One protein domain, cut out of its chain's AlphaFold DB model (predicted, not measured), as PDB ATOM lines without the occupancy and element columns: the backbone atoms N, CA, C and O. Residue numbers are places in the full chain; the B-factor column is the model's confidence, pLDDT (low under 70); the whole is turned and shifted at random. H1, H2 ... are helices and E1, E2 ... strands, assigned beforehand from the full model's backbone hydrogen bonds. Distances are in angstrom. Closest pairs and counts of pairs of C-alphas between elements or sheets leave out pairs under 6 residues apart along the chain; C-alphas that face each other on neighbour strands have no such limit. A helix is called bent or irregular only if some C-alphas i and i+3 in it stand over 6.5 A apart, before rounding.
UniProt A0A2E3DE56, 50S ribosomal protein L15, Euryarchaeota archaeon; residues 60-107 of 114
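Overview. This is residues 60 to 107 of the 114 residues of the protein "50S ribosomal protein L15" of Euryarchaeota archaeon (UniProt A0A2E3DE56). The chain makes one loop out and back, with a tail: from the small parallel pair of strands E1 and E4 it goes out through the helix H1 to the hairpin E2 and E3, which packs with H1, and residues 96 to 103 bring it back to E4, beside E1. Residues 60 to 66 run out as a tail at the end away from the hairpin. The printed part has 48 residues with one named helix and four named strands, in the order E1, H1, E2, E3, E4; the strands form two sheets of two, E1 and E4 parallel, E2 and E3 antiparallel. The class is mixed, helices and strands. The whole is loose, with a radius of gyration of the C-alphas of 12.5 A, and it is a rod that spans 44 by 20 by 15 A.

Along the chain. Begin at C-alpha 60, at (-11.948, -28.708, 122.041), and go on to C-alpha 67 at (-6.752, -14.020, 109.115), where E1 starts; it covers residues 67 to 69 and is 7.0 A long. H1, residues 70 to 82, runs 18.8 A from Leu 70 to Ser 82. It is irregular: C-alphas 75 and 78 are 7.6 A apart. E2, residues 86 to 89, is 9.9 A long, and E3, residues 92 to 95, is 9.8 A long. E4, residues 104 to 106, is 6.4 A long and ends at C-alpha 106, at (-4.648, -13.486, 102.682).

Arrangement. Look first at E1 and E4, parallel neighbours at 28 degrees: N 68 and O 104 are 3.0 A apart, and N 106 and O 68 are 2.8 A apart, both within hydrogen-bond range. H1 follows E1 by a tight link, and its closest C-alpha pair with E4 is Leu 70 and Leu 106, 6.5 A apart. Within H1, 7 of 9 O i to N i+4 pairs are within hydrogen-bond range. Its closest C-alphas to E2 are those of Trp 80 and Ala 86, 5.2 A. Its closest to E3 are those of Ser 77 and Val 93, 7.9 A. E2 and E3 are a hairpin, antiparallel at 156 degrees, with N 87 and O 94 at 2.9 A and N 92 and O 89 at 3.1 A, within hydrogen-bond range. E1 and E2 are apart, and so are E3 and E4.

Size, cuts and confidence. The C-alphas farthest apart are those of Ser 60 and Gly 90, 44.8 A. The printed part has no cut. No link is long; the one from E3 to E4, with 8 residues between them, is short but not tight. The mean pLDDT of the printed part of this model is 89.6, and no printed residue is under 70.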
ATOM      1  N   SER A  60     -13.317 -28.649 121.519       95.69
ATOM      2  CA  SER A  60     -11.948 -28.708 122.041       95.69
ATOM      3  C   SER A  60     -10.869 -28.885 120.967       95.69
ATOM      4  O   SER A  60      -9.722 -28.531 121.210       95.69
ATOM      5  N   VAL A  61     -11.208 -29.419 119.787       94.81
ATOM      6  CA  VAL A  61     -10.248 -29.669 118.691       94.81
ATOM      7  C   VAL A  61     -10.407 -28.705 117.512       94.81
ATOM      8  O   VAL A  61      -9.747 -28.868 116.480       94.81
ATOM      9  N   VAL A  62     -11.329 -27.746 117.616       93.38
ATOM     10  CA  VAL A  62     -11.605 -26.758 116.568       93.38
ATOM     11  C   VAL A  62     -10.900 -25.458 116.932       93.38
ATOM     12  O   VAL A  62     -11.341 -24.739 117.822       93.38
ATOM     13  N   SER A  63      -9.828 -25.140 116.211       91.00
ATOM     14  CA  SER A  63      -9.212 -23.814 116.221       91.00
ATOM     15  C   SER A  63      -9.720 -22.990 115.037       91.00
ATOM     16  O   SER A  63      -9.804 -23.474 113.905       91.00
ATOM     17  N   ALA A  64     -10.090 -21.738 115.304       90.94
ATOM     18  CA  ALA A  64     -10.351 -20.750 114.267       90.94
ATOM     19  C   ALA A  64      -9.052 -19.981 114.011       90.94
ATOM     20  O   ALA A  64      -8.453 -19.488 114.959       90.94
ATOM     21  N   ASN A  65      -8.628 -19.892 112.749       92.88
ATOM     22  CA  ASN A  65      -7.478 -19.064 112.391       92.88
ATOM     23  C   ASN A  65      -7.929 -17.609 112.306       92.88
ATOM     24  O   ASN A  65      -8.929 -17.324 111.637       92.88
ATOM     25  N   ASN A  66      -7.172 -16.702 112.906       94.38
ATOM     26  CA  ASN A  66      -7.352 -15.278 112.694       94.38
ATOM     27  C   ASN A  66      -6.605 -14.861 111.421       94.38
ATOM     28  O   ASN A  66      -5.389 -15.021 111.322       94.38
ATOM     29  N   SER A  67      -7.326 -14.363 110.418       95.12
ATOM     30  CA  SER A  67      -6.752 -14.020 109.115       95.12
ATOM     31  C   SER A  67      -6.910 -12.544 108.786       95.12
ATOM     32  O   SER A  67      -7.986 -11.987 109.000       95.12
ATOM     33  N   ILE A  68      -5.884 -11.950 108.181       94.69
ATOM     34  CA  ILE A  68      -5.889 -10.563 107.704       94.69
ATOM     35  C   ILE A  68      -5.636 -10.501 106.195       94.69
ATOM     36  O   ILE A  68      -4.924 -11.341 105.649       94.69
ATOM     37  N   ASN A  69      -6.227  -9.521 105.510       94.75
ATOM     38  CA  ASN A  69      -6.022  -9.284 104.080       94.75
ATOM     39  C   ASN A  69      -4.960  -8.201 103.833       94.75
ATOM     40  O   ASN A  69      -4.770  -7.300 104.651       94.75
ATOM     41  N   LEU A  70      -4.332  -8.223 102.656       92.69
ATOM     42  CA  LEU A  70      -3.420  -7.153 102.228       92.69
ATOM     43  C   LEU A  70      -4.103  -5.779 102.198       92.69
ATOM     44  O   LEU A  70      -3.544  -4.812 102.701       92.69
ATOM     45  N   LYS A  71      -5.351  -5.702 101.723       92.06
ATOM     46  CA  LYS A  71      -6.120  -4.450 101.679       92.06
ATOM     47  C   LYS A  71      -6.260  -3.788 103.056       92.06
ATOM     48  O   LYS A  71      -6.085  -2.587 103.195       92.06
ATOM     49  N   THR A  72      -6.532  -4.581 104.092       91.44
ATOM     50  CA  THR A  72      -6.645  -4.058 105.463       91.44
ATOM     51  C   THR A  72      -5.309  -3.572 106.019       91.44
ATOM     52  O   THR A  72      -5.297  -2.695 106.878       91.44
ATOM     53  N   ILE A  73      -4.193  -4.131 105.542       90.31
ATOM     54  CA  ILE A  73      -2.846  -3.670 105.897       90.31
ATOM     55  C   ILE A  73      -2.547  -2.346 105.192       90.31
ATOM     56  O   ILE A  73      -2.044  -1.429 105.832       90.31
ATOM     57  N   GLU A  74      -2.892  -2.224 103.908       88.88
ATOM     58  CA  GLU A  74      -2.732  -0.990 103.132       88.88
ATOM     59  C   GLU A  74      -3.454   0.185 103.813       88.88
ATOM     60  O   GLU A  74      -2.806   1.169 104.180       88.88
ATOM     61  N   GLU A  75      -4.754   0.027 104.092       89.50
ATOM     62  CA  GLU A  75      -5.621   1.061 104.683       89.50
ATOM     63  C   GLU A  75      -5.183   1.497 106.093       89.50
ATOM     64  O   GLU A  75      -5.304   2.668 106.445       89.50
ATOM     65  N   ASN A  76      -4.655   0.574 106.908       88.75
ATOM     66  CA  ASN A  76      -4.291   0.858 108.303       88.75
ATOM     67  C   ASN A  76      -2.795   1.116 108.517       88.75
ATOM     68  O   ASN A  76      -2.381   1.432 109.633       88.75
ATOM     69  N   SER A  77      -1.978   1.009 107.469       85.38
ATOM     70  CA  SER A  77      -0.521   1.102 107.586       85.38
ATOM     71  C   SER A  77      -0.036   2.423 108.195       85.38
ATOM     72  O   SER A  77       0.895   2.395 108.993       85.38
ATOM     73  N   ASP A  78      -0.656   3.567 107.877       86.25
ATOM     74  CA  ASP A  78      -0.267   4.861 108.473       86.25
ATOM     75  C   ASP A  78      -0.595   4.941 109.961       86.25
ATOM     76  O   ASP A  78       0.222   5.422 110.747       86.25
ATOM     77  N   ASN A  79      -1.756   4.416 110.351       88.75
ATOM     78  CA  ASN A  79      -2.183   4.377 111.747       88.75
ATOM     79  C   ASN A  79      -1.263   3.465 112.565       88.75
ATOM     80  O   ASN A  79      -0.823   3.827 113.647       88.75
ATOM     81  N   TRP A  80      -0.866   2.313 112.026       89.25
ATOM     82  CA  TRP A  80       0.054   1.426 112.742       89.25
ATOM     83  C   TRP A  80       1.465   1.989 112.868       89.25
ATOM     84  O   TRP A  80       2.166   1.657 113.824       89.25
ATOM     85  N   ILE A  81       1.898   2.831 111.928       87.00
ATOM     86  CA  ILE A  81       3.169   3.552 112.051       87.00
ATOM     87  C   ILE A  81       3.063   4.616 113.151       87.00
ATOM     88  O   ILE A  81       3.991   4.734 113.952       87.00
ATOM     89  N   SER A  82       1.958   5.368 113.220       86.50
ATOM     90  CA  SER A  82       1.771   6.404 114.249       86.50
ATOM     91  C   SER A  82       1.618   5.815 115.655       86.50
ATOM     92  O   SER A  82       2.147   6.372 116.615       86.50
ATOM     93  N   GLU A  83       0.981   4.654 115.769       85.19
ATOM     94  CA  GLU A  83       0.833   3.890 117.012       85.19
ATOM     95  C   GLU A  83       2.114   3.126 117.409       85.19
ATOM     96  O   GLU A  83       2.179   2.540 118.489       85.19
ATOM     97  N   GLY A  84       3.146   3.116 116.555       82.62
ATOM     98  CA  GLY A  84       4.423   2.439 116.811       82.62
ATOM     99  C   GLY A  84       4.376   0.912 116.686       82.62
ATOM    100  O   GLY A  84       5.335   0.233 117.054       82.62
ATOM    101  N   ILE A  85       3.284   0.361 116.153       84.31
ATOM    102  CA  ILE A  85       3.104  -1.081 115.935       84.31
ATOM    103  C   ILE A  85       3.858  -1.535 114.673       84.31
ATOM    104  O   ILE A  85       4.400  -2.642 114.619       84.31
ATOM    105  N   ALA A  86       3.926  -0.670 113.661       85.62
ATOM    106  CA  ALA A  86       4.670  -0.886 112.428       85.62
ATOM    107  C   ALA A  86       5.947  -0.036 112.400       85.62
ATOM    108  O   ALA A  86       5.940   1.142 112.755       85.62
ATOM    109  N   THR A  87       7.053  -0.612 111.919       84.62
ATOM    110  CA  THR A  87       8.321   0.122 111.771       84.62
ATOM    111  C   THR A  87       8.547   0.513 110.317       84.62
ATOM    112  O   THR A  87       8.506  -0.326 109.416       84.62
ATOM    113  N   LYS A  88       8.815   1.799 110.069       83.81
ATOM    114  CA  LYS A  88       9.163   2.303 108.737       83.81
ATOM    115  C   LYS A  88      10.680   2.421 108.608       83.81
ATOM    116  O   LYS A  88      11.301   3.236 109.286       83.81
ATOM    117  N   LYS A  89      11.279   1.631 107.715       83.56
ATOM    118  CA  LYS A  89      12.691   1.750 107.319       83.56
ATOM    119  C   LYS A  89      12.749   2.238 105.873       83.56
ATOM    120  O   LYS A  89      12.635   1.459 104.928       83.56
ATOM    121  N   GLY A  90      12.878   3.552 105.692       81.12
ATOM    122  CA  GLY A  90      12.870   4.182 104.369       81.12
ATOM    123  C   GLY A  90      11.529   3.998 103.649       81.12
ATOM    124  O   GLY A  90      10.509   4.525 104.095       81.12
ATOM    125  N   LYS A  91      11.535   3.254 102.534       80.06
ATOM    126  CA  LYS A  91      10.334   2.933 101.737       80.06
ATOM    127  C   LYS A  91       9.615   1.653 102.185       80.06
ATOM    128  O   LYS A  91       8.522   1.387 101.702       80.06
ATOM    129  N   VAL A  92      10.207   0.867 103.086       82.94
ATOM    130  CA  VAL A  92       9.658  -0.425 103.520       82.94
ATOM    131  C   VAL A  92       8.969  -0.269 104.873       82.94
ATOM    132  O   VAL A  92       9.564   0.243 105.825       82.94
ATOM    133  N   VAL A  93       7.721  -0.731 104.959       85.19
ATOM    134  CA  VAL A  93       6.962  -0.845 106.212       85.19
ATOM    135  C   VAL A  93       7.028  -2.298 106.672       85.19
ATOM    136  O   VAL A  93       6.638  -3.202 105.940       85.19
ATOM    137  N   SER A  94       7.555  -2.526 107.873       88.88
ATOM    138  CA  SER A  94       7.634  -3.850 108.486       88.88
ATOM    139  C   SER A  94       6.582  -3.963 109.587       88.88
ATOM    140  O   SER A  94       6.561  -3.153 110.517       88.88
ATOM    141  N   VAL A  95       5.711  -4.965 109.455       89.00
ATOM    142  CA  VAL A  95       4.604  -5.255 110.374       89.00
ATOM    143  C   VAL A  95       4.728  -6.697 110.855       89.00
ATOM    144  O   VAL A  95       4.876  -7.612 110.045       89.00
ATOM    145  N   ASP A  96       4.660  -6.899 112.168       91.19
ATOM    146  CA  ASP A  96       4.715  -8.223 112.790       91.19
ATOM    147  C   ASP A  96       3.296  -8.732 113.083       91.19
ATOM    148  O   ASP A  96       2.696  -8.426 114.115       91.19
ATOM    149  N   LEU A  97       2.748  -9.503 112.141       91.00
ATOM    150  CA  LEU A  97       1.378 -10.018 112.213       91.00
ATOM    151  C   LEU A  97       1.181 -11.057 113.328       91.00
ATOM    152  O   LEU A  97       0.090 -11.145 113.889       91.00
ATOM    153  N   ASN A  98       2.235 -11.791 113.703       91.19
ATOM    154  CA  ASN A  98       2.167 -12.760 114.799       91.19
ATOM    155  C   ASN A  98       1.960 -12.052 116.141       91.19
ATOM    156  O   ASN A  98       1.146 -12.492 116.950       91.19
ATOM    157  N   LYS A  99       2.638 -10.916 116.368       90.44
ATOM    158  CA  LYS A  99       2.413 -10.091 117.570       90.44
ATOM    159  C   LYS A  99       1.019  -9.474 117.616       90.44
ATOM    160  O   LYS A  99       0.487  -9.269 118.701       90.44
ATOM    161  N   MET A 100       0.428  -9.211 116.454       87.81
ATOM    162  CA  MET A 100      -0.962  -8.760 116.334       87.81
ATOM    163  C   MET A 100      -1.984  -9.899 116.514       87.81
ATOM    164  O   MET A 100      -3.184  -9.636 116.565       87.81
ATOM    165  N   GLY A 101      -1.534 -11.154 116.615       91.31
ATOM    166  CA  GLY A 101      -2.400 -12.317 116.795       91.31
ATOM    167  C   GLY A 101      -3.082 -12.795 115.512       91.31
ATOM    168  O   GLY A 101      -4.168 -13.370 115.589       91.31
ATOM    169  N   TYR A 102      -2.493 -12.538 114.340       94.69
ATOM    170  CA  TYR A 102      -2.948 -13.104 113.070       94.69
ATOM    171  C   TYR A 102      -2.148 -14.357 112.716       94.69
ATOM    172  O   TYR A 102      -0.923 -14.327 112.656       94.69
ATOM    173  N   ASP A 103      -2.858 -15.434 112.394       93.69
ATOM    174  CA  ASP A 103      -2.281 -16.724 112.011       93.69
ATOM    175  C   ASP A 103      -2.054 -16.833 110.496       93.69
ATOM    176  O   ASP A 103      -1.253 -17.646 110.031       93.69
ATOM    177  N   LYS A 104      -2.818 -16.072 109.694       94.50
ATOM    178  CA  LYS A 104      -2.810 -16.172 108.226       94.50
ATOM    179  C   LYS A 104      -2.907 -14.815 107.539       94.50
ATOM    180  O   LYS A 104      -3.791 -14.018 107.839       94.50
ATOM    181  N   LEU A 105      -2.059 -14.615 106.533       93.94
ATOM    182  CA  LEU A 105      -2.150 -13.505 105.592       93.94
ATOM    183  C   LEU A 105      -2.835 -13.968 104.301       93.94
ATOM    184  O   LEU A 105      -2.443 -14.970 103.703       93.94
ATOM    185  N   LEU A 106      -3.861 -13.235 103.883       95.81
ATOM    186  CA  LEU A 106      -4.648 -13.486 102.682       95.81
ATOM    187  C   LEU A 106      -4.355 -12.429 101.608       95.81
ATOM    188  O   LEU A 106      -4.149 -11.252 101.900       95.81
ATOM    189  N   GLY A 107      -4.360 -12.859 100.347       93.69
ATOM    190  CA  GLY A 107      -3.890 -12.066  99.205       93.69
ATOM    191  C   GLY A 107      -4.897 -11.089  98.595       93.69
ATOM    192  O   GLY A 107      -4.720 -10.694  97.450       93.69
TER     193      GLY A 107